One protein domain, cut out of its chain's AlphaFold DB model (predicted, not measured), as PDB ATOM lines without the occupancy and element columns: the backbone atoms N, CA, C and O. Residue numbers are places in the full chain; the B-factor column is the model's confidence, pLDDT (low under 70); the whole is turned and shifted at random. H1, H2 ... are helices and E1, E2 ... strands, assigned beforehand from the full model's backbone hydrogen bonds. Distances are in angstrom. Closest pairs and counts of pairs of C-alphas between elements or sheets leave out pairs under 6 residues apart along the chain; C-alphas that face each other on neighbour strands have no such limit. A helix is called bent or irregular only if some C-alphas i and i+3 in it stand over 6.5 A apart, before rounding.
ATOM      1  N   ILE A  26     168.445 149.482 105.280       58.03
ATOM      2  CA  ILE A  26     167.528 149.748 106.372       58.03
ATOM      3  C   ILE A  26     166.183 149.114 105.984       58.03
ATOM      4  O   ILE A  26     165.616 149.467 104.951       58.03
ATOM      5  N   LYS A  27     165.700 148.151 106.778       61.25
ATOM      6  CA  LYS A  27     164.418 147.457 106.559       61.25
ATOM      7  C   LYS A  27     163.249 148.216 107.195       61.25
ATOM      8  O   LYS A  27     162.556 147.660 108.042       61.25
ATOM      9  N   VAL A  28     163.059 149.470 106.809       65.19
ATOM     10  CA  VAL A  28     161.867 150.245 107.176       65.19
ATOM     11  C   VAL A  28     161.298 150.923 105.953       65.19
ATOM     12  O   VAL A  28     162.026 151.131 104.983       65.19
ATOM     13  N   SER A  29     160.012 151.261 106.012       69.56
ATOM     14  CA  SER A  29     159.386 151.996 104.918       69.56
ATOM     15  C   SER A  29     160.039 153.368 104.735       69.56
ATOM     16  O   SER A  29     160.567 153.954 105.681       69.56
ATOM     17  N   LEU A  30     159.955 153.925 103.523       70.62
ATOM     18  CA  LEU A  30     160.449 155.279 103.250       70.62
ATOM     19  C   LEU A  30     159.839 156.338 104.187       70.62
ATOM     20  O   LEU A  30     160.520 157.290 104.560       70.62
ATOM     21  N   GLN A  31     158.563 156.168 104.539       77.69
ATOM     22  CA  GLN A  31     157.832 157.071 105.423       77.69
ATOM     23  C   GLN A  31     158.320 156.954 106.869       77.69
ATOM     24  O   GLN A  31     158.705 157.957 107.454       77.69
ATOM     25  N   GLU A  32     158.393 155.734 107.399       77.44
ATOM     26  CA  GLU A  32     158.909 155.452 108.747       77.44
ATOM     27  C   GLU A  32     160.355 155.938 108.905       77.44
ATOM     28  O   GLU A  32     160.695 156.602 109.877       77.44
ATOM     29  N   TYR A  33     161.200 155.700 107.896       82.69
ATOM     30  CA  TYR A  33     162.568 156.213 107.883       82.69
ATOM     31  C   TYR A  33     162.627 157.738 108.011       82.69
ATOM     32  O   TYR A  33     163.506 158.269 108.685       82.69
ATOM     33  N   TYR A  34     161.730 158.437 107.318       86.25
ATOM     34  CA  TYR A  34     161.701 159.891 107.303       86.25
ATOM     35  C   TYR A  34     161.151 160.472 108.609       86.25
ATOM     36  O   TYR A  34     161.741 161.399 109.152       86.25
ATOM     37  N   GLU A  35     160.043 159.920 109.107       86.25
ATOM     38  CA  GLU A  35     159.367 160.380 110.325       86.25
ATOM     39  C   GLU A  35     160.230 160.167 111.571       86.25
ATOM     40  O   GLU A  35     160.289 161.039 112.437       86.25
ATOM     41  N   ASP A  36     160.958 159.050 111.625       85.12
ATOM     42  CA  ASP A  36     161.727 158.678 112.805       85.12
ATOM     43  C   ASP A  36     163.214 159.033 112.712       85.12
ATOM     44  O   ASP A  36     163.938 158.760 113.666       85.12
ATOM     45  N   PHE A  37     163.702 159.646 111.627       83.88
ATOM     46  CA  PHE A  37     165.140 159.804 111.353       83.88
ATOM     47  C   PHE A  37     165.979 160.294 112.552       83.88
ATOM     48  O   PHE A  37     167.047 159.745 112.824       83.88
ATOM     49  N   ASP A  38     165.487 161.285 113.300       82.31
ATOM     50  CA  ASP A  38     166.197 161.879 114.444       82.31
ATOM     51  C   ASP A  38     166.277 160.959 115.675       82.31
ATOM     52  O   ASP A  38     167.083 161.175 116.581       82.31
ATOM     53  N   THR A  39     165.444 159.922 115.726       81.50
ATOM     54  CA  THR A  39     165.401 158.949 116.826       81.50
ATOM     55  C   THR A  39     166.328 157.756 116.595       81.50
ATOM     56  O   THR A  39     166.563 156.958 117.506       81.50
ATOM     57  N   TRP A  40     166.876 157.624 115.386       75.81
ATOM     58  CA  TRP A  40     167.654 156.463 114.986       75.81
ATOM     59  C   TRP A  40     169.089 156.524 115.495       75.81
ATOM     60  O   TRP A  40     169.776 157.542 115.406       75.81
ATOM     61  N   SER A  41     169.595 155.378 115.954       81.19
ATOM     62  CA  SER A  41     171.023 155.224 116.193       81.19
ATOM     63  C   SER A  41     171.767 155.164 114.858       81.19
ATOM     64  O   SER A  41     171.523 154.298 114.017       81.19
ATOM     65  N   ILE A  42     172.695 156.099 114.660       83.50
ATOM     66  CA  ILE A  42     173.552 156.130 113.474       83.50
ATOM     67  C   ILE A  42     174.520 154.939 113.552       83.50
ATOM     68  O   ILE A  42     175.291 154.866 114.512       83.50
ATOM     69  N   PRO A  43     174.529 154.019 112.566       83.62
ATOM     70  CA  PRO A  43     175.477 152.910 112.552       83.62
ATOM     71  C   PRO A  43     176.919 153.422 112.501       83.62
ATOM     72  O   PRO A  43     177.226 154.314 111.707       83.62
ATOM     73  N   ASP A  44     177.805 152.862 113.319       83.38
ATOM     74  CA  ASP A  44     179.205 153.292 113.438       83.38
ATOM     75  C   ASP A  44     180.164 152.479 112.549       83.38
ATOM     76  O   ASP A  44     181.223 152.979 112.178       83.38
ATOM     77  N   PHE A  45     179.770 151.261 112.152       87.50
ATOM     78  CA  PHE A  45     180.572 150.332 111.349       87.50
ATOM     79  C   PHE A  45     181.964 150.050 111.954       87.50
ATOM     80  O   PHE A  45     182.928 149.822 111.216       87.50
ATOM     81  N   SER A  46     182.064 150.062 113.289       87.44
ATOM     82  CA  SER A  46     183.305 149.807 114.034       87.44
ATOM     83  C   SER A  46     183.806 148.375 113.834       87.44
ATOM     84  O   SER A  46     184.981 148.154 113.556       87.44
ATOM     85  N   GLU A  47     182.909 147.392 113.845       86.50
ATOM     86  CA  GLU A  47     183.286 145.983 113.680       86.50
ATOM     87  C   GLU A  47     183.767 145.644 112.261       86.50
ATOM     88  O   GLU A  47     184.648 144.803 112.085       86.50
ATOM     89  N   GLN A  48     183.191 146.276 111.230       87.75
ATOM     90  CA  GLN A  48     183.511 145.956 109.839       87.75
ATOM     91  C   GLN A  48     183.124 147.074 108.862       87.75
ATOM     92  O   GLN A  48     181.948 147.393 108.676       87.75
ATOM     93  N   CYS A  49     184.115 147.603 108.138       87.88
ATOM     94  CA  CYS A  49     183.878 148.545 107.050       87.88
ATOM     95  C   CYS A  49     183.229 147.853 105.842       87.88
ATOM     96  O   CYS A  49     183.815 146.923 105.285       87.88
ATOM     97  N   PRO A  50     182.098 148.360 105.326       82.50
ATOM     98  CA  PRO A  50     181.420 147.726 104.199       82.50
ATOM     99  C   PRO A  50     182.191 147.772 102.859       82.50
ATOM    100  O   PRO A  50     181.828 147.057 101.926       82.50
ATOM    101  N   ILE A  51     183.229 148.616 102.726       85.31
ATOM    102  CA  ILE A  51     184.052 148.734 101.500       85.31
ATOM    103  C   ILE A  51     185.237 147.765 101.499       85.31
ATOM    104  O   ILE A  51     185.538 147.173 100.464       85.31
ATOM    105  N   CYS A  52     185.954 147.660 102.619       88.62
ATOM    106  CA  CYS A  52     187.244 146.960 102.684       88.62
ATOM    107  C   CYS A  52     187.327 145.909 103.798       88.62
ATOM    108  O   CYS A  52     188.382 145.309 103.992       88.62
ATOM    109  N   SER A  53     186.249 145.722 104.562       87.94
ATOM    110  CA  SER A  53     186.148 144.814 105.711       87.94
ATOM    111  C   SER A  53     187.096 145.106 106.880       87.94
ATOM    112  O   SER A  53     187.219 144.281 107.777       87.94
ATOM    113  N   GLY A  54     187.754 146.270 106.899       90.81
ATOM    114  CA  GLY A  54     188.627 146.678 108.003       90.81
ATOM    115  C   GLY A  54     187.839 147.075 109.255       90.81
ATOM    116  O   GLY A  54     186.791 147.712 109.138       90.81
ATOM    117  N   VAL A  55     188.374 146.741 110.429       93.88
ATOM    118  CA  VAL A  55     187.870 147.173 111.747       93.88
ATOM    119  C   VAL A  55     188.180 148.662 111.952       93.88
ATOM    120  O   VAL A  55     189.214 149.153 111.487       93.88
ATOM    121  N   ASP A  56     187.270 149.397 112.592       93.75
ATOM    122  CA  ASP A  56     187.360 150.835 112.886       93.75
ATOM    123  C   ASP A  56     187.784 151.676 111.669       93.75
ATOM    124  O   ASP A  56     188.610 152.596 111.746       93.75
ATOM    125  N   CYS A  57     187.285 151.305 110.490       92.50
ATOM    126  CA  CYS A  57     187.734 151.855 109.212       92.50
ATOM    127  C   CYS A  57     186.713 152.791 108.559       92.50
ATOM    128  O   CYS A  57     187.099 153.681 107.799       92.50
ATOM    129  N   ALA A  58     185.425 152.621 108.842       91.56
ATOM    130  CA  ALA A  58     184.395 153.518 108.343       91.56
ATOM    131  C   ALA A  58     184.190 154.687 109.319       91.56
ATOM    132  O   ALA A  58     184.106 154.500 110.524       91.56
ATOM    133  N   THR A  59     184.112 155.913 108.804       92.25
ATOM    134  CA  THR A  59     183.813 157.112 109.600       92.25
ATOM    135  C   THR A  59     182.589 157.813 109.045       92.25
ATOM    136  O   THR A  59     182.500 158.052 107.839       92.25
ATOM    137  N   PHE A  60     181.660 158.164 109.931       89.94
ATOM    138  CA  PHE A  60     180.480 158.945 109.589       89.94
ATOM    139  C   PHE A  60     180.862 160.371 109.167       89.94
ATOM    140  O   PHE A  60     181.632 161.048 109.844       89.94
ATOM    141  N   LEU A  61     180.334 160.824 108.030       87.19
ATOM    142  CA  LEU A  61     180.584 162.153 107.461       87.19
ATOM    143  C   LEU A  61     179.405 163.120 107.637       87.19
ATOM    144  O   LEU A  61     179.489 164.255 107.170       87.19
ATOM    145  N   GLY A  62     178.302 162.680 108.241       87.38
ATOM    146  CA  GLY A  62     177.030 163.401 108.225       87.38
ATOM    147  C   GLY A  62     176.057 162.832 107.194       87.38
ATOM    148  O   GLY A  62     176.198 161.701 106.723       87.38
ATOM    149  N   TYR A  63     175.065 163.634 106.824       84.62
ATOM    150  CA  TYR A  63     174.044 163.276 105.844       84.62
ATOM    151  C   TYR A  63     173.962 164.311 104.720       84.62
ATOM    152  O   TYR A  63     174.405 165.451 104.852       84.62
ATOM    153  N   TYR A  64     173.398 163.904 103.585       79.50
ATOM    154  CA  TYR A  64     172.972 164.819 102.530       79.50
ATOM    155  C   TYR A  64     171.487 164.643 102.252       79.50
ATOM    156  O   TYR A  64     170.917 163.589 102.503       79.50
ATOM    157  N   ILE A  65     170.877 165.692 101.715       79.19
ATOM    158  CA  ILE A  65     169.442 165.739 101.464       79.19
ATOM    159  C   ILE A  65     169.123 165.320 100.025       79.19
ATOM    160  O   ILE A  65     169.785 165.778  99.079       79.19
ATOM    161  N   ARG A  66     168.093 164.486  99.856       71.50
ATOM    162  CA  ARG A  66     167.589 164.001  98.567       71.50
ATOM    163  C   ARG A  66     166.058 164.074  98.516       71.50
ATOM    164  O   ARG A  66     165.391 163.773  99.492       71.50
ATOM    165  N   ILE A  67     165.512 164.392  97.344       71.00
ATOM    166  CA  ILE A  67     164.074 164.240  97.082       71.00
ATOM    167  C   ILE A  67     163.765 162.748  96.912       71.00
ATOM    168  O   ILE A  67     164.440 162.059  96.139       71.00
ATOM    169  N   ALA A  68     162.740 162.264  97.603       67.94
ATOM    170  CA  ALA A  68     162.297 160.881  97.585       67.94
ATOM    171  C   ALA A  68     160.782 160.791  97.350       67.94
ATOM    172  O   ALA A  68     160.006 161.580  97.889       67.94
ATOM    173  N   ILE A  69     160.367 159.824  96.529       64.88
ATOM    174  CA  ILE A  69     158.959 159.538  96.232       64.88
ATOM    175  C   ILE A  69     158.764 158.029  96.336       64.88
ATOM    176  O   ILE A  69     159.473 157.281  95.662       64.88
ATOM    177  N   CYS A  70     157.808 157.579  97.150       62.19
ATOM    178  CA  CYS A  70     157.358 156.193  97.139       62.19
ATOM    179  C   CYS A  70     156.173 156.062  96.172       62.19
ATOM    180  O   CYS A  70     155.074 156.506  96.502       62.19
ATOM    181  N   PRO A  71     156.343 155.444  94.989       48.78
ATOM    182  CA  PRO A  71     155.256 155.321  94.018       48.78
ATOM    183  C   PRO A  71     154.120 154.414  94.512       48.78
ATOM    184  O   PRO A  71     152.995 154.554  94.052       48.78
ATOM    185  N   MET A  72     154.400 153.505  95.454       50.59
ATOM    186  CA  MET A  72     153.404 152.573  95.995       50.59
ATOM    187  C   MET A  72     152.437 153.243  96.973       50.59
ATOM    188  O   MET A  72     151.261 152.896  97.000       50.59
ATOM    189  N   THR A  73     152.926 154.181  97.785       57.31
ATOM    190  CA  THR A  73     152.121 154.848  98.823       57.31
ATOM    191  C   THR A  73     151.795 156.301  98.485       57.31
ATOM    192  O   THR A  73     150.995 156.923  99.173       57.31
ATOM    193  N   GLY A  74     152.426 156.867  97.451       57.69
ATOM    194  CA  GLY A  74     152.352 158.294  97.135       57.69
ATOM    195  C   GLY A  74     153.134 159.182  98.109       57.69
ATOM    196  O   GLY A  74     153.098 160.402  97.969       57.69
ATOM    197  N   PHE A  75     153.845 158.597  99.080       70.38
ATOM    198  CA  PHE A  75     154.633 159.347 100.052       70.38
ATOM    199  C   PHE A  75     155.718 160.170  99.351       70.38
ATOM    200  O   PHE A  75     156.469 159.655  98.518       70.38
ATOM    201  N   TRP A  76     155.803 161.448  99.707       73.56
ATOM    202  CA  TRP A  76     156.709 162.417  99.107       73.56
ATOM    203  C   TRP A  76     157.504 163.122 100.203       73.56
ATOM    204  O   TRP A  76     156.919 163.722 101.100       73.56
ATOM    205  N   ALA A  77     158.830 163.067 100.098       75.62
ATOM    206  CA  ALA A  77     159.755 163.753 100.990       75.62
ATOM    207  C   ALA A  77     160.725 164.600 100.148       75.62
ATOM    208  O   ALA A  77     161.582 164.041  99.454       75.62
ATOM    209  N   PRO A  78     160.609 165.939 100.148       76.31
ATOM    210  CA  PRO A  78     161.508 166.807  99.384       76.31
ATOM    211  C   PRO A  78     162.930 166.840  99.957       76.31
ATOM    212  O   PRO A  78     163.876 167.221  99.263       76.31
ATOM    213  N   ASP A  79     163.075 166.451 101.215       80.94
ATOM    214  CA  ASP A  79     164.243 166.681 102.041       80.94
ATOM    215  C   ASP A  79     164.676 165.442 102.835       80.94
ATOM    216  O   ASP A  79     165.205 165.542 103.938       80.94
ATOM    217  N   LEU A  80     164.541 164.261 102.237       82.81
ATOM    218  CA  LEU A  80     164.953 163.027 102.880       82.81
ATOM    219  C   LEU A  80     166.470 163.017 103.180       82.81
ATOM    220  O   LEU A  80     167.283 163.142 102.250       82.81
ATOM    221  N   PRO A  81     166.879 162.819 104.443       84.19
ATOM    222  CA  PRO A  81     168.283 162.697 104.804       84.19
ATOM    223  C   PRO A  81     168.862 161.345 104.369       84.19
ATOM    224  O   PRO A  81     168.200 160.317 104.399       84.19
ATOM    225  N   VAL A  82     170.124 161.339 103.944       81.44
ATOM    226  CA  VAL A  82     170.856 160.136 103.529       81.44
ATOM    227  C   VAL A  82     172.220 160.129 104.202       81.44
ATOM    228  O   VAL A  82     173.053 160.999 103.935       81.44
ATOM    229  N   LEU A  83     172.463 159.139 105.062       82.38
ATOM    230  CA  LEU A  83     173.702 159.025 105.834       82.38
ATOM    231  C   LEU A  83     174.890 158.707 104.915       82.38
ATOM    232  O   LEU A  83     174.780 157.906 103.982       82.38
ATOM    233  N   ARG A  84     176.046 159.312 105.191       85.62
ATOM    234  CA  ARG A  84     177.260 159.182 104.383       85.62
ATOM    235  C   ARG A  84     178.456 158.799 105.241       85.62
ATOM    236  O   ARG A  84     178.665 159.341 106.320       85.62
ATOM    237  N   TYR A  85     179.292 157.927 104.695       87.25
ATOM    238  CA  TYR A  85     180.469 157.393 105.362       87.25
ATOM    239  C   TYR A  85     181.699 157.450 104.460       87.25
ATOM    240  O   TYR A  85     181.591 157.467 103.229       87.25
ATOM    241  N   ARG A  86     182.878 157.446 105.085       88.75
ATOM    242  CA  ARG A  86     184.190 157.337 104.442       88.75
ATOM    243  C   ARG A  86     184.900 156.074 104.901       88.75
ATOM    244  O   ARG A  86     184.999 155.846 106.096       88.75
ATOM    245  N   CYS A  87     185.431 155.308 103.959       90.25
ATOM    246  CA  CYS A  87     186.378 154.228 104.206       90.25
ATOM    247  C   CYS A  87     187.809 154.784 104.227       90.25
ATOM    248  O   CYS A  87     188.173 155.587 103.362       90.25
ATOM    249  N   HIS A  88     188.617 154.332 105.189       92.62
ATOM    250  CA  HIS A  88     190.042 154.672 105.317       92.62
ATOM    251  C   HIS A  88     190.989 153.597 104.771       92.62
ATOM    252  O   HIS A  88     192.183 153.658 105.035       92.62
ATOM    253  N   ASP A  89     190.459 152.623 104.028       91.38
ATOM    254  CA  ASP A  89     191.232 151.577 103.341       91.38
ATOM    255  C   ASP A  89     192.138 150.757 104.285       91.38
ATOM    256  O   ASP A  89     193.211 150.306 103.908       91.38
ATOM    257  N   LYS A  90     191.708 150.560 105.542       93.38
ATOM    258  CA  LYS A  90     192.453 149.790 106.560       93.38
ATOM    259  C   LYS A  90     192.343 148.264 106.409       93.38
ATOM    260  O   LYS A  90     192.872 147.549 107.250       93.38
ATOM    261  N   GLY A  91     191.565 147.767 105.447       89.50
ATOM    262  CA  GLY A  91     191.275 146.336 105.306       89.50
ATOM    263  C   GLY A  91     191.609 145.811 103.916       89.50
ATOM    264  O   GLY A  91     191.645 146.574 102.955       89.50
ATOM    265  N   ASP A  92     191.798 144.498 103.814       87.69
ATOM    266  CA  ASP A  92     192.415 143.872 102.637       87.69
ATOM    267  C   ASP A  92     191.396 143.358 101.603       87.69
ATOM    268  O   ASP A  92     191.752 142.934 100.503       87.69
ATOM    269  N   ALA A  93     190.102 143.388 101.935       82.50
ATOM    270  CA  ALA A  93     189.031 142.794 101.136       82.50
ATOM    271  C   ALA A  93     188.218 143.857 100.385       82.50
ATOM    272  O   ALA A  93     186.994 143.936 100.506       82.50
ATOM    273  N   ARG A  94     188.897 144.708  99.611       81.19
ATOM    274  CA  ARG A  94     188.248 145.816  98.900       81.19
ATOM    275  C   ARG A  94     187.268 145.321  97.833       81.19
ATOM    276  O   ARG A  94     187.636 144.566  96.932       81.19
ATOM    277  N   VAL A  95     186.018 145.782  97.916       74.12
ATOM    278  CA  VAL A  95     184.950 145.404  96.969       74.12
ATOM    279  C   VAL A  95     184.743 146.415  95.836       74.12
ATOM    280  O   VAL A  95     184.146 146.066  94.816       74.12
ATOM    281  N   CYS A  96     185.220 147.658  95.982       68.62
ATOM    282  CA  CYS A  96     185.128 148.700  94.955       68.62
ATOM    283  C   CYS A  96     186.187 149.804  95.125       68.62
ATOM    284  O   CYS A  96     186.765 149.971  96.196       68.62
ATOM    285  N   ASP A  97     186.406 150.603  94.077       73.81
ATOM    286  CA  ASP A  97     187.391 151.696  94.087       73.81
ATOM    287  C   ASP A  97     186.905 152.953  94.829       73.81
ATOM    288  O   ASP A  97     187.690 153.859  95.108       73.81
ATOM    289  N   HIS A  98     185.627 153.021  95.201       71.94
ATOM    290  CA  HIS A  98     185.084 154.156  95.941       71.94
ATOM    291  C   HIS A  98     185.604 154.192  97.384       71.94
ATOM    292  O   HIS A  98     185.813 153.161  98.011       71.94
ATOM    293  N   ILE A  99     185.780 155.402  97.922       82.50
ATOM    294  CA  ILE A  99     186.197 155.640  99.317       82.50
ATOM    295  C   ILE A  99     185.057 156.174 100.190       82.50
ATOM    296  O   ILE A  99     185.239 156.402 101.381       82.50
ATOM    297  N   THR A 100     183.878 156.407  99.610       83.31
ATOM    298  CA  THR A 100     182.682 156.819 100.347       83.31
ATOM    299  C   THR A 100     181.508 155.942  99.977       83.31
ATOM    300  O   THR A 100     181.366 155.578  98.812       83.31
ATOM    301  N   PHE A 101     180.632 155.690 100.942       77.00
ATOM    302  CA  PHE A 101     179.368 155.002 100.722       77.00
ATOM    303  C   PHE A 101     178.226 155.753 101.403       77.00
ATOM    304  O   PHE A 101     178.447 156.546 102.319       77.00
ATOM    305  N   SER A 102     177.014 155.552 100.893       79.25
ATOM    306  CA  SER A 102     175.790 156.113 101.467       79.25
ATOM    307  C   SER A 102     174.927 154.984 101.996       79.25
ATOM    308  O   SER A 102     174.878 153.921 101.373       79.25
ATOM    309  N   LEU A 103     174.236 155.238 103.101       73.81
ATOM    310  CA  LEU A 103     173.222 154.341 103.615       73.81
ATOM    311  C   LEU A 103     171.845 154.853 103.203       73.81
ATOM    312  O   LEU A 103     171.483 155.982 103.525       73.81
ATOM    313  N   LEU A 104     171.113 154.034 102.454       70.06
ATOM    314  CA  LEU A 104     169.811 154.377 101.895       70.06
ATOM    315  C   LEU A 104     168.760 153.379 102.402       70.06
ATOM    316  O   LEU A 104     169.077 152.188 102.508       70.06
ATOM    317  N   PRO A 105     167.519 153.833 102.671       65.44
ATOM    318  CA  PRO A 105     166.371 152.939 102.770       65.44
ATOM    319  C   PRO A 105     166.308 152.032 101.550       65.44
ATOM    320  O   PRO A 105     166.696 152.439 100.447       65.44
ATOM    321  N   HIS A 106     165.831 150.808 101.750       58.28
ATOM    322  CA  HIS A 106     165.775 149.793 100.703       58.28
ATOM    323  C   HIS A 106     165.089 150.310  99.423       58.28
ATOM    324  O   HIS A 106     165.585 150.096  98.315       58.28
ATOM    325  N   GLU A 107     164.014 151.077  99.586       55.69
ATOM    326  CA  GLU A 107     163.198 151.679  98.533       55.69
ATOM    327  C   GLU A 107     163.952 152.713  97.691       55.69
ATOM    328  O   GLU A 107     163.540 153.028  96.574       55.69
ATOM    329  N   LEU A 108     165.057 153.255  98.208       55.72
ATOM    330  CA  LEU A 108     165.819 154.323  97.568       55.72
ATOM    331  C   LEU A 108     167.167 153.900  97.044       55.72
ATOM    332  O   LEU A 108     167.857 154.759  96.494       55.72
ATOM    333  N   VAL A 109     167.563 152.641  97.227       53.62
ATOM    334  CA  VAL A 109     168.815 152.113  96.689       53.62
ATOM    335  C   VAL A 109     168.794 152.269  95.165       53.62
ATOM    336  O   VAL A 109     168.113 151.497  94.483       53.62
TER     337      VAL A 109
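Overview. This is residues 26 to 109 of the 246 residues of an uncharacterized protein of Deltaproteobacteria bacterium (UniProt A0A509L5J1). A long hairpin of two bent strands, E1 and E2, makes an elongated, strongly twisted sheet, with the shorter E3 beside part of E2 and one short helix, H1, on the sheet toward the end where E1 turns into E2. From H1 the unnamed residues 36 to 57 lead back along the length to the start of E1. The 84 printed residues hold, in chain order, H1, E1, E2 and E3; the sheet's order is E1, E2, E3, antiparallel, and the class is mostly strand, with under half of the residues in named elements. The whole is only just compact, close to loose, with a radius of gyration of the C-alphas of 14.2 A and spans of 43 by 25 by 20 A.

Arrangement. E1, residues 58 to 69, and E2, residues 76 to 87, form an antiparallel hairpin at 159 degrees; N 59 and O 86, 2.9 A apart, are within hydrogen-bond range. E1 bends by 69 degrees at residue 61, and E2 by 57 degrees at residue 79. E3, residues 100 to 105, forms a hairpin with E2 at 144 degrees, with N 103 and O 83 at 2.9 A. The three strands make a meander, each the antiparallel neighbour of the one before. H1, residues 30 to 35, is on the sheet at a height of 7.7 A, over none of the strands, but only just: 2 of its C-alphas fall on E2. Its closest C-alphas to E2 are those of Tyr 34 and Leu 80, 6.3 A. In H1 every O i to N i+4 pair is within hydrogen-bond range.

Along the chain. H1 begins at C-alpha 30 (160.449, 155.279, 103.250) and is 8.8 A long. E1 measures 28.8 A, E2 31.2 A and E3 16.9 A, ending at C-alpha 105 (166.371, 152.939, 102.770).

Size, cuts and confidence. The C-alphas of Gly 74 and Asp 92, the two farthest apart, are 42.9 A apart. The printed part has no cut; the links H1 to E1 and E2 to E3 are long. Residues 26 to 29, 68 to 74, 96 and 105 to 109 have pLDDT under 70.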